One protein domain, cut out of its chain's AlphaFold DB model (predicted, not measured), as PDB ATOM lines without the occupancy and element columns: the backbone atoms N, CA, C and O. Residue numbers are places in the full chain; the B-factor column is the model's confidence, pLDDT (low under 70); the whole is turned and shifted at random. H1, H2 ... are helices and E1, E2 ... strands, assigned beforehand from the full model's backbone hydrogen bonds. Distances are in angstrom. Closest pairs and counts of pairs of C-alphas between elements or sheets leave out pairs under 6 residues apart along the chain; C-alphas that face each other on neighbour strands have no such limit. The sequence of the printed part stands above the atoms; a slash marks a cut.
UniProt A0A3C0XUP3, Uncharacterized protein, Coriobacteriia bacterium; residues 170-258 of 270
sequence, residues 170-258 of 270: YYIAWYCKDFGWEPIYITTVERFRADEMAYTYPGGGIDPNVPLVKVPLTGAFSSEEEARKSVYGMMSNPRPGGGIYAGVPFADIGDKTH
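AT A GLANCE: This is residues 170 to 258 of the 270 residues of an uncharacterized protein of Coriobacteriia bacterium (UniProt A0A3C0XUP3). A strongly twisted sheet of three strands, E2, E1 and E3, has the helix H2 over one face and the short helix H1 over the other. On H2's side, a second small sheet, the hairpin strands E4, E5 and E6, follows straight on from the end of H2, while on H1's side the long stretch of residues 194 to 213 makes a loop with no named element. The printed part has 89 residues, with two named helices and six named strands in the order E1, E2, H1, E3, H2, E4, E5, E6; the class is mixed, helices and strands, and both sheets are antiparallel. The whole is compact, with a radius of gyration of the C-alphas of 13.5 A and spans of 37 by 35 by 20 A.

HOW THE PARTS SIT: The inner strand E1, residues 171 to 176, has E2, residues 184 to 188, and E3, residues 214 to 221, as antiparallel neighbours. E1 and E2 form a hairpin, with N 185 and O 174 2.8 A apart. Between E1 and E3, N 175 and O 215 are 3.0 A apart, within hydrogen-bond range; E3 bends by 75 degrees at residue 217. H1, residues 189 to 193, is on this sheet over E1 at a height of 8.5 A, and E2, H1 and E3 form a split strand-helix-strand unit, two strands running the same way with E1 between them, with a right-handed crossover. H2, residues 224 to 234, is on the opposite face, over E1 and E3 at a height of 8.2 A, and runs slantwise to the strands, at 53 degrees to E3 on the local plane. The closest C-alphas of H2 and E1 are those of Tyr 171 and Glu 224, 5.3 A apart. In H1 and H2 every O i to N i+4 pair is within hydrogen-bond range. E4, residues 235 to 240, E5, residues 249 to 253, and E6, residues 256 to 258, form a meander, each strand the antiparallel neighbour of the one before; N 236 and O 252 are 2.7 A apart, and N 258 and O 251 2.8 A. H2 is on this sheet too, with the C-alphas of Met 234 and Ile 253 the closest of H2 and E5, at 6.1 A. E3 and E4 are apart.

IN THESE COORDINATES: E1 begins at C-alpha 171 (30.307, 36.878, 38.272) and is 16.0 A long. E3 is 17.2 A long, H2 15.8 A and E4 14.1 A. E6 ends at C-alpha 258 (24.872, 48.945, 51.662).

THE WHOLE: The C-alphas of Ser 222 and Gly 243 are the two farthest apart, at 37.9 A. The printed part has no cut, and the link from H1 to E3, 20 residues, is long. The mean pLDDT of the printed part is 84.7, and no printed residue is under 70.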
ATOM      1  N   TYR A 170      33.150  33.711  35.878       83.31
ATOM      2  CA  TYR A 170      31.850  33.836  36.540       83.31
ATOM      3  C   TYR A 170      31.780  35.143  37.322       83.31
ATOM      4  O   TYR A 170      32.806  35.699  37.701       83.31
ATOM      5  N   TYR A 171      30.572  35.623  37.585       86.50
ATOM      6  CA  TYR A 171      30.307  36.878  38.272       86.50
ATOM      7  C   TYR A 171      29.908  36.648  39.720       86.50
ATOM      8  O   TYR A 171      29.114  35.768  40.023       86.50
ATOM      9  N   ILE A 172      30.420  37.476  40.616       89.62
ATOM     10  CA  ILE A 172      30.118  37.436  42.042       89.62
ATOM     11  C   ILE A 172      29.783  38.839  42.526       89.62
ATOM     12  O   ILE A 172      30.422  39.814  42.120       89.62
ATOM     13  N   ALA A 173      28.810  38.925  43.428       91.38
ATOM     14  CA  ALA A 173      28.589  40.122  44.207       91.38
ATOM     15  C   ALA A 173      29.361  40.082  45.524       91.38
ATOM     16  O   ALA A 173      29.373  39.076  46.237       91.38
ATOM     17  N   TRP A 174      29.989  41.195  45.868       91.75
ATOM     18  CA  TRP A 174      30.789  41.337  47.077       91.75
ATOM     19  C   TRP A 174      30.747  42.779  47.568       91.75
ATOM     20  O   TRP A 174      30.413  43.691  46.812       91.75
ATOM     21  N   TYR A 175      31.093  42.994  48.834       88.56
ATOM     22  CA  TYR A 175      31.231  44.334  49.395       88.56
ATOM     23  C   TYR A 175      32.625  44.563  49.972       88.56
ATOM     24  O   TYR A 175      33.302  43.630  50.420       88.56
ATOM     25  N   CYS A 176      33.057  45.823  49.960       84.38
ATOM     26  CA  CYS A 176      34.275  46.246  50.641       84.38
ATOM     27  C   CYS A 176      33.991  46.379  52.134       84.38
ATOM     28  O   CYS A 176      33.234  47.260  52.547       84.38
ATOM     29  N   LYS A 177      34.619  45.534  52.948       82.19
ATOM     30  CA  LYS A 177      34.587  45.704  54.398       82.19
ATOM     31  C   LYS A 177      35.384  46.952  54.786       82.19
ATOM     32  O   LYS A 177      36.358  47.300  54.126       82.19
ATOM     33  N   ASP A 178      34.964  47.609  55.862       76.62
ATOM     34  CA  ASP A 178      35.637  48.776  56.454       76.62
ATOM     35  C   ASP A 178      35.625  50.045  55.569       76.62
ATOM     36  O   ASP A 178      36.291  51.036  55.868       76.62
ATOM     37  N   PHE A 179      34.809  50.053  54.510       76.44
ATOM     38  CA  PHE A 179      34.548  51.218  53.667       76.44
ATOM     39  C   PHE A 179      33.164  51.765  53.985       76.44
ATOM     40  O   PHE A 179      32.194  51.052  53.774       76.44
ATOM     41  N   GLY A 180      33.061  53.031  54.406       77.56
ATOM     42  CA  GLY A 180      31.807  53.799  54.510       77.56
ATOM     43  C   GLY A 180      30.527  52.969  54.716       77.56
ATOM     44  O   GLY A 180      30.344  52.349  55.758       77.56
ATOM     45  N   TRP A 181      29.652  52.976  53.707       78.69
ATOM     46  CA  TRP A 181      28.407  52.196  53.644       78.69
ATOM     47  C   TRP A 181      28.568  50.875  52.870       78.69
ATOM     48  O   TRP A 181      27.703  50.529  52.072       78.69
ATOM     49  N   GLU A 182      29.712  50.208  53.012       87.19
ATOM     50  CA  GLU A 182      30.053  48.896  52.438       87.19
ATOM     51  C   GLU A 182      29.504  48.700  51.006       87.19
ATOM     52  O   GLU A 182      28.581  47.902  50.804       87.19
ATOM     53  N   PRO A 183      30.001  49.472  50.014       85.06
ATOM     54  CA  PRO A 183      29.467  49.455  48.655       85.06
ATOM     55  C   PRO A 183      29.534  48.061  48.035       85.06
ATOM     56  O   PRO A 183      30.545  47.367  48.166       85.06
ATOM     57  N   ILE A 184      28.460  47.687  47.338       89.94
ATOM     58  CA  ILE A 184      28.354  46.405  46.640       89.94
ATOM     59  C   ILE A 184      28.879  46.554  45.216       89.94
ATOM     60  O   ILE A 184      28.469  47.449  44.472       89.94
ATOM     61  N   TYR A 185      29.745  45.625  44.832       89.62
ATOM     62  CA  TYR A 185      30.291  45.477  43.493       89.62
ATOM     63  C   TYR A 185      29.869  44.134  42.914       89.62
ATOM     64  O   TYR A 185      29.787  43.139  43.633       89.62
ATOM     65  N   ILE A 186      29.666  44.102  41.599       92.56
ATOM     66  CA  ILE A 186      29.539  42.861  40.836       92.56
ATOM     67  C   ILE A 186      30.721  42.800  39.881       92.56
ATOM     68  O   ILE A 186      30.917  43.694  39.059       92.56
ATOM     69  N   THR A 187      31.548  41.769  40.013       92.12
ATOM     70  CA  THR A 187      32.741  41.592  39.175       92.12
ATOM     71  C   THR A 187      32.929  40.133  38.813       92.12
ATOM     72  O   THR A 187      32.290  39.260  39.392       92.12
ATOM     73  N   THR A 188      33.862  39.855  37.903       91.81
ATOM     74  CA  THR A 188      34.327  38.486  37.690       91.81
ATOM     75  C   THR A 188      35.010  37.928  38.943       91.81
ATOM     76  O   THR A 188      35.539  38.684  39.769       91.81
ATOM     77  N   VAL A 189      35.018  36.603  39.080       85.56
ATOM     78  CA  VAL A 189      35.713  35.867  40.143       85.56
ATOM     79  C   VAL A 189      37.219  36.111  40.070       85.56
ATOM     80  O   VAL A 189      37.848  36.285  41.111       85.56
ATOM     81  N   GLU A 190      37.788  36.207  38.864       86.94
ATOM     82  CA  GLU A 190      39.185  36.614  38.653       86.94
ATOM     83  C   GLU A 190      39.497  37.930  39.376       86.94
ATOM     84  O   GLU A 190      40.401  38.010  40.207       86.94
ATOM     85  N   ARG A 191      38.681  38.960  39.121       88.00
ATOM     86  CA  ARG A 191      38.863  40.281  39.722       88.00
ATOM     87  C   ARG A 191      38.569  40.279  41.217       88.00
ATOM     88  O   ARG A 191      39.226  40.990  41.972       88.00
ATOM     89  N   PHE A 192      37.603  39.485  41.671       92.19
ATOM     90  CA  PHE A 192      37.340  39.319  43.097       92.19
ATOM     91  C   PHE A 192      38.557  38.728  43.825       92.19
ATOM     92  O   PHE A 192      38.926  39.233  44.878       92.19
ATOM     93  N   ARG A 193      39.226  37.727  43.245       89.12
ATOM     94  CA  ARG A 193      40.406  37.079  43.840       89.12
ATOM     95  C   ARG A 193      41.695  37.896  43.720       89.12
ATOM     96  O   ARG A 193      42.655  37.591  44.417       89.12
ATOM     97  N   ALA A 194      41.734  38.900  42.847       88.25
ATOM     98  CA  ALA A 194      42.903  39.755  42.697       88.25
ATOM     99  C   ALA A 194      43.182  40.558  43.979       88.25
ATOM    100  O   ALA A 194      42.282  41.209  44.526       88.25
ATOM    101  N   ASP A 195      44.442  40.554  44.409       87.88
ATOM    102  CA  ASP A 195      44.922  41.407  45.492       87.88
ATOM    103  C   ASP A 195      44.986  42.859  45.006       87.88
ATOM    104  O   ASP A 195      45.835  43.240  44.198       87.88
ATOM    105  N   GLU A 196      44.066  43.682  45.502       88.06
ATOM    106  CA  GLU A 196      43.962  45.102  45.171       88.06
ATOM    107  C   GLU A 196      44.148  45.951  46.431       88.06
ATOM    108  O   GLU A 196      43.923  45.498  47.556       88.06
ATOM    109  N   MET A 197      44.573  47.199  46.254       85.50
ATOM    110  CA  MET A 197      44.771  48.135  47.360       85.50
ATOM    111  C   MET A 197      43.531  49.000  47.554       85.50
ATOM    112  O   MET A 197      42.894  49.416  46.591       85.50
ATOM    113  N   ALA A 198      43.207  49.331  48.800       83.88
ATOM    114  CA  ALA A 198      41.997  50.065  49.142       83.88
ATOM    115  C   ALA A 198      41.892  51.420  48.415       83.88
ATOM    116  O   ALA A 198      40.827  51.761  47.900       83.88
ATOM    117  N   TYR A 199      43.003  52.154  48.285       81.50
ATOM    118  CA  TYR A 199      43.033  53.481  47.654       81.50
ATOM    119  C   TYR A 199      42.634  53.494  46.165       81.50
ATOM    120  O   TYR A 199      42.367  54.566  45.619       81.50
ATOM    121  N   THR A 200      42.606  52.341  45.481       84.62
ATOM    122  CA  THR A 200      42.164  52.266  44.078       84.62
ATOM    123  C   THR A 200      40.643  52.321  43.941       84.62
ATOM    124  O   THR A 200      40.137  52.432  42.825       84.62
ATOM    125  N   TYR A 201      39.915  52.260  45.060       80.00
ATOM    126  CA  TYR A 201      38.461  52.279  45.115       80.00
ATOM    127  C   TYR A 201      37.937  53.558  45.788       80.00
ATOM    128  O   TYR A 201      38.507  54.022  46.782       80.00
ATOM    129  N   PRO A 202      36.821  54.130  45.296       74.56
ATOM    130  CA  PRO A 202      36.154  55.238  45.971       74.56
ATOM    131  C   PRO A 202      35.825  54.887  47.429       74.56
ATOM    132  O   PRO A 202      35.204  53.867  47.710       74.56
ATOM    133  N   GLY A 203      36.253  55.739  48.365       73.19
ATOM    134  CA  GLY A 203      36.040  55.531  49.803       73.19
ATOM    135  C   GLY A 203      37.127  54.726  50.523       73.19
ATOM    136  O   GLY A 203      37.072  54.640  51.746       73.19
ATOM    137  N   GLY A 204      38.145  54.220  49.819       72.44
ATOM    138  CA  GLY A 204      39.220  53.407  50.406       72.44
ATOM    139  C   GLY A 204      40.386  54.159  51.026       72.44
ATOM    140  O   GLY A 204      41.416  53.568  51.345       72.44
ATOM    141  N   GLY A 205      40.235  55.470  51.203       77.94
ATOM    142  CA  GLY A 205      41.275  56.332  51.749       77.94
ATOM    143  C   GLY A 205      42.414  56.601  50.764       77.94
ATOM    144  O   GLY A 205      42.282  56.424  49.556       77.94
ATOM    145  N   ILE A 206      43.524  57.107  51.301       82.00
ATOM    146  CA  ILE A 206      44.698  57.543  50.525       82.00
ATOM    147  C   ILE A 206      45.959  56.731  50.838       82.00
ATOM    148  O   ILE A 206      47.011  57.014  50.270       82.00
ATOM    149  N   ASP A 207      45.884  55.776  51.770       81.94
ATOM    150  CA  ASP A 207      47.039  54.970  52.167       81.94
ATOM    151  C   ASP A 207      47.285  53.865  51.127       81.94
ATOM    152  O   ASP A 207      46.428  52.994  50.947       81.94
ATOM    153  N   PRO A 208      48.442  53.869  50.442       83.44
ATOM    154  CA  PRO A 208      48.751  52.870  49.431       83.44
ATOM    155  C   PRO A 208      49.052  51.475  49.995       83.44
ATOM    156  O   PRO A 208      49.176  50.538  49.214       83.44
ATOM    157  N   ASN A 209      49.187  51.327  51.316       87.25
ATOM    158  CA  ASN A 209      49.582  50.070  51.959       87.25
ATOM    159  C   ASN A 209      48.409  49.288  52.560       87.25
ATOM    160  O   ASN A 209      48.622  48.221  53.135       87.25
ATOM    161  N   VAL A 210      47.187  49.817  52.484       83.12
ATOM    162  CA  VAL A 210      46.005  49.149  53.034       83.12
ATOM    163  C   VAL A 210      45.416  48.230  51.961       83.12
ATOM    164  O   VAL A 210      44.950  48.735  50.935       83.12
ATOM    165  N   PRO A 211      45.418  46.899  52.160       86.69
ATOM    166  CA  PRO A 211      44.808  45.977  51.213       86.69
ATOM    167  C   PRO A 211      43.284  46.112  51.232       86.69
ATOM    168  O   PRO A 211      42.676  46.405  52.264       86.69
ATOM    169  N   LEU A 212      42.661  45.872  50.083       85.81
ATOM    170  CA  LEU A 212      41.215  45.834  49.963       85.81
ATOM    171  C   LEU A 212      40.664  44.544  50.581       85.81
ATOM    172  O   LEU A 212      41.035  43.445  50.177       85.81
ATOM    173  N   VAL A 213      39.735  44.671  51.529       88.62
ATOM    174  CA  VAL A 213      39.076  43.518  52.156       88.62
ATOM    175  C   VAL A 213      37.734  43.271  51.476       88.62
ATOM    176  O   VAL A 213      36.745  43.956  51.748       88.62
ATOM    177  N   LYS A 214      37.704  42.285  50.580       88.62
ATOM    178  CA  LYS A 214      36.509  41.892  49.824       88.62
ATOM    179  C   LYS A 214      35.764  40.791  50.572       88.62
ATOM    180  O   LYS A 214      36.359  39.775  50.925       88.62
ATOM    181  N   VAL A 215      34.467  40.977  50.803       89.50
ATOM    182  CA  VAL A 215      33.610  39.965  51.435       89.50
ATOM    183  C   VAL A 215      32.577  39.488  50.418       89.50
ATOM    184  O   VAL A 215      31.824  40.323  49.909       89.50
ATOM    185  N   PRO A 216      32.528  38.180  50.101       88.06
ATOM    186  CA  PRO A 216      31.546  37.656  49.165       88.06
ATOM    187  C   PRO A 216      30.145  37.798  49.762       88.06
ATOM    188  O   PRO A 216      29.918  37.485  50.931       88.06
ATOM    189  N   LEU A 217      29.216  38.302  48.955       85.56
ATOM    190  CA  LEU A 217      27.815  38.484  49.322       85.56
ATOM    191  C   LEU A 217      26.943  37.354  48.757       85.56
ATOM    192  O   LEU A 217      25.971  36.954  49.388       85.56
ATOM    193  N   THR A 218      27.310  36.831  47.586       82.06
ATOM    194  CA  THR A 218      26.639  35.718  46.902       82.06
ATOM    195  C   THR A 218      27.627  34.603  46.559       82.06
ATOM    196  O   THR A 218      28.844  34.802  46.604       82.06
ATOM    197  N   GLY A 219      27.108  33.453  46.116       78.38
ATOM    198  CA  GLY A 219      27.871  32.559  45.243       78.38
ATOM    199  C   GLY A 219      28.174  33.213  43.884       78.38
ATOM    200  O   GLY A 219      27.751  34.339  43.603       78.38
ATOM    201  N   ALA A 220      28.925  32.518  43.036       78.00
ATOM    202  CA  ALA A 220      29.264  32.982  41.697       78.00
ATOM    203  C   ALA A 220      28.252  32.485  40.652       78.00
ATOM    204  O   ALA A 220      27.748  31.370  40.748       78.00
ATOM    205  N   PHE A 221      27.992  33.288  39.630       74.69
ATOM    206  CA  PHE A 221      27.003  33.037  38.586       74.69
ATOM    207  C   PHE A 221      27.637  33.072  37.204       74.69
ATOM    208  O   PHE A 221      28.630  33.759  36.972       74.69
ATOM    209  N   SER A 222      27.021  32.380  36.252       77.12
ATOM    210  CA  SER A 222      27.494  32.372  34.866       77.12
ATOM    211  C   SER A 222      27.354  33.737  34.174       77.12
ATOM    212  O   SER A 222      28.058  34.013  33.202       77.12
ATOM    213  N   SER A 223      26.481  34.608  34.694       79.31
ATOM    214  CA  SER A 223      26.207  35.934  34.147       79.31
ATOM    215  C   SER A 223      26.142  37.026  35.219       79.31
ATOM    216  O   SER A 223      25.738  36.802  36.362       79.31
ATOM    217  N   GLU A 224      26.497  38.251  34.826       85.75
ATOM    218  CA  GLU A 224      26.398  39.435  35.688       85.75
ATOM    219  C   GLU A 224      24.946  39.737  36.092       85.75
ATOM    220  O   GLU A 224      24.684  40.194  37.203       85.75
ATOM    221  N   GLU A 225      23.991  39.466  35.198       84.06
ATOM    222  CA  GLU A 225      22.568  39.711  35.439       84.06
ATOM    223  C   GLU A 225      22.002  38.793  36.531       84.06
ATOM    224  O   GLU A 225      21.231  39.255  37.368       84.06
ATOM    225  N   GLU A 226      22.401  37.519  36.567       79.75
ATOM    226  CA  GLU A 226      22.004  36.578  37.626       79.75
ATOM    227  C   GLU A 226      22.591  36.975  38.981       79.75
ATOM    228  O   GLU A 226      21.855  37.043  39.968       79.75
ATOM    229  N   ALA A 227      23.880  37.338  39.015       84.31
ATOM    230  CA  ALA A 227      24.516  37.866  40.221       84.31
ATOM    231  C   ALA A 227      23.780  39.111  40.731       84.31
ATOM    232  O   ALA A 227      23.482  39.222  41.920       84.31
ATOM    233  N   ARG A 228      23.402  40.018  39.822       87.88
ATOM    234  CA  ARG A 228      22.621  41.207  40.166       87.88
ATOM    235  C   ARG A 228      21.243  40.839  40.701       87.88
ATOM    236  O   ARG A 228      20.878  41.293  41.777       87.88
ATOM    237  N   LYS A 229      20.485  39.982  40.017       83.69
ATOM    238  CA  LYS A 229      19.157  39.547  40.483       83.69
ATOM    239  C   LYS A 229      19.212  38.921  41.875       83.69
ATOM    240  O   LYS A 229      18.365  39.243  42.704       83.69
ATOM    241  N   SER A 230      20.217  38.087  42.145       82.75
ATOM    242  CA  SER A 230      20.424  37.485  43.467       82.75
ATOM    243  C   SER A 230      20.622  38.557  44.543       82.75
ATOM    244  O   SER A 230      19.921  38.564  45.554       82.75
ATOM    245  N   VAL A 231      21.486  39.542  44.278       86.38
ATOM    246  CA  VAL A 231      21.731  40.677  45.179       86.38
ATOM    247  C   VAL A 231      20.461  41.458  45.503       86.38
ATOM    248  O   VAL A 231      20.157  41.663  46.677       86.38
ATOM    249  N   TYR A 232      19.695  41.858  44.487       84.69
ATOM    250  CA  TYR A 232      18.460  42.620  44.695       84.69
ATOM    251  C   TYR A 232      17.377  41.784  45.391       84.69
ATOM    252  O   TYR A 232      16.587  42.329  46.158       84.69
ATOM    253  N   GLY A 233      17.379  40.459  45.211       82.31
ATOM    254  CA  GLY A 233      16.493  39.542  45.932       82.31
ATOM    255  C   GLY A 233      16.766  39.445  47.440       82.31
ATOM    256  O   GLY A 233      15.856  39.111  48.196       82.31
ATOM    257  N   MET A 234      17.987  39.753  47.895       81.88
ATOM    258  CA  MET A 234      18.370  39.721  49.319       81.88
ATOM    259  C   MET A 234      18.104  41.030  50.065       81.88
ATOM    260  O   MET A 234      18.213  41.091  51.292       81.88
ATOM    261  N   MET A 235      17.822  42.098  49.331       84.81
ATOM    262  CA  MET A 235      17.754  43.430  49.897       84.81
ATOM    263  C   MET A 235      16.384  43.746  50.503       84.81
ATOM    264  O   MET A 235      15.356  43.130  50.220       84.81
ATOM    265  N   SER A 236      16.353  44.823  51.278       85.19
ATOM    266  CA  SER A 236      15.152  45.438  51.825       85.19
ATOM    267  C   SER A 236      15.325  46.954  51.950       85.19
ATOM    268  O   SER A 236      16.434  47.478  51.860       85.19
ATOM    269  N   ASN A 237      14.219  47.681  52.142       88.06
ATOM    270  CA  ASN A 237      14.219  49.127  52.415       88.06
ATOM    271  C   ASN A 237      15.068  49.989  51.436       88.06
ATOM    272  O   ASN A 237      15.917  50.780  51.875       88.06
ATOM    273  N   PRO A 238      14.856  49.851  50.111       88.25
ATOM    274  CA  PRO A 238      15.575  50.632  49.113       88.25
ATOM    275  C   PRO A 238      15.236  52.122  49.245       88.25
ATOM    276  O   PRO A 238      14.065  52.511  49.267       88.25
ATOM    277  N   ARG A 239      16.258  52.976  49.347       89.75
ATOM    278  CA  ARG A 239      16.091  54.418  49.582       89.75
ATOM    279  C   ARG A 239      17.270  55.238  49.056       89.75
ATOM    280  O   ARG A 239      18.404  54.763  49.072       89.75
ATOM    281  N   PRO A 240      17.048  56.492  48.635       88.31
ATOM    282  CA  PRO A 240      18.146  57.422  48.429       88.31
ATOM    283  C   PRO A 240      18.753  57.839  49.775       88.31
ATOM    284  O   PRO A 240      18.064  57.930  50.795       88.31
ATOM    285  N   GLY A 241      20.047  58.137  49.769       83.25
ATOM    286  CA  GLY A 241      20.754  58.713  50.902       83.25
ATOM    287  C   GLY A 241      20.280  60.118  51.251       83.25
ATOM    288  O   GLY A 241      19.726  60.839  50.420       83.25
ATOM    289  N   GLY A 242      20.538  60.523  52.494       83.12
ATOM    290  CA  GLY A 242      20.317  61.885  52.978       83.12
ATOM    291  C   GLY A 242      21.625  62.640  53.231       83.12
ATOM    292  O   GLY A 242      22.704  62.052  53.325       83.12
ATOM    293  N   GLY A 243      21.527  63.962  53.389       84.56
ATOM    294  CA  GLY A 243      22.656  64.815  53.776       84.56
ATOM    295  C   GLY A 243      23.790  64.806  52.749       84.56
ATOM    296  O   GLY A 243      23.558  65.035  51.567       84.56
ATOM    297  N   ILE A 244      25.018  64.533  53.200       78.50
ATOM    298  CA  ILE A 244      26.209  64.489  52.332       78.50
ATOM    299  C   ILE A 244      26.193  63.327  51.323       78.50
ATOM    300  O   ILE A 244      26.979  63.340  50.384       78.50
ATOM    301  N   TYR A 245      25.297  62.351  51.505       76.25
ATOM    302  CA  TYR A 245      25.100  61.209  50.606       76.25
ATOM    303  C   TYR A 245      23.808  61.335  49.786       76.25
ATOM    304  O   TYR A 245      23.276  60.337  49.300       76.25
ATOM    305  N   ALA A 246      23.255  62.549  49.668       81.56
ATOM    306  CA  ALA A 246      22.063  62.793  48.868       81.56
ATOM    307  C   ALA A 246      22.262  62.307  47.424       81.56
ATOM    308  O   ALA A 246      23.213  62.700  46.754       81.56
ATOM    309  N   GLY A 247      21.350  61.451  46.957       80.19
ATOM    310  CA  GLY A 247      21.397  60.857  45.617       80.19
ATOM    311  C   GLY A 247      22.148  59.526  45.520       80.19
ATOM    312  O   GLY A 247      21.997  58.844  44.512       80.19
ATOM    313  N   VAL A 248      22.882  59.105  46.558       85.56
ATOM    314  CA  VAL A 248      23.483  57.763  46.591       85.56
ATOM    315  C   VAL A 248      22.388  56.732  46.892       85.56
ATOM    316  O   VAL A 248      21.640  56.915  47.855       85.56
ATOM    317  N   PRO A 249      22.244  55.669  46.088       89.25
ATOM    318  CA  PRO A 249      21.249  54.634  46.330       89.25
ATOM    319  C   PRO A 249      21.704  53.686  47.448       89.25
ATOM    320  O   PRO A 249      22.821  53.178  47.408       89.25
ATOM    321  N   PHE A 250      20.828  53.412  48.415       89.94
ATOM    322  CA  PHE A 250      21.075  52.481  49.517       89.94
ATOM    323  C   PHE A 250      19.976  51.427  49.619       89.94
ATOM    324  O   PHE A 250      18.809  51.704  49.336       89.94
ATOM    325  N   ALA A 251      20.340  50.243  50.096       90.12
ATOM    326  CA  ALA A 251      19.402  49.233  50.570       90.12
ATOM    327  C   ALA A 251      20.003  48.471  51.752       90.12
ATOM    328  O   ALA A 251      21.216  48.492  51.968       90.12
ATOM    329  N   ASP A 252      19.147  47.813  52.522       88.31
ATOM    330  CA  ASP A 252      19.556  47.011  53.666       88.31
ATOM    331  C   ASP A 252      19.645  45.531  53.257       88.31
ATOM    332  O   ASP A 252      18.714  45.007  52.648       88.31
ATOM    333  N   ILE A 253      20.740  44.851  53.600       85.06
ATOM    334  CA  ILE A 253      20.883  43.392  53.488       85.06
ATOM    335  C   ILE A 253      21.110  42.853  54.896       85.06
ATOM    336  O   ILE A 253      22.120  43.147  55.535       85.06
ATOM    337  N   GLY A 254      20.141  42.093  55.404       84.88
ATOM    338  CA  GLY A 254      20.119  41.727  56.819       84.88
ATOM    339  C   GLY A 254      19.997  42.967  57.711       84.88
ATOM    340  O   GLY A 254      19.049  43.739  57.582       84.88
ATOM    341  N   ASP A 255      20.944  43.147  58.627       86.25
ATOM    342  CA  ASP A 255      21.016  44.265  59.575       86.25
ATOM    343  C   ASP A 255      21.934  45.413  59.116       86.25
ATOM    344  O   ASP A 255      22.091  46.405  59.833       86.25
ATOM    345  N   LYS A 256      22.530  45.301  57.924       87.06
ATOM    346  CA  LYS A 256      23.492  46.266  57.389       87.06
ATOM    347  C   LYS A 256      22.932  47.063  56.219       87.06
ATOM    348  O   LYS A 256      22.219  46.532  55.376       87.06
ATOM    349  N   THR A 257      23.323  48.334  56.134       90.12
ATOM    350  CA  THR A 257      23.022  49.208  54.992       90.12
ATOM    351  C   THR A 257      24.195  49.235  54.022       90.12
ATOM    352  O   THR A 257      25.317  49.543  54.423       90.12
ATOM    353  N   HIS A 258      23.902  48.996  52.746       89.62
ATOM    354  CA  HIS A 258      24.872  48.945  51.662       89.62
ATOM    355  C   HIS A 258      24.592  50.001  50.589       89.62
ATOM    356  O   HIS A 258      23.436  50.249  50.233       89.62
TER     357      HIS A 258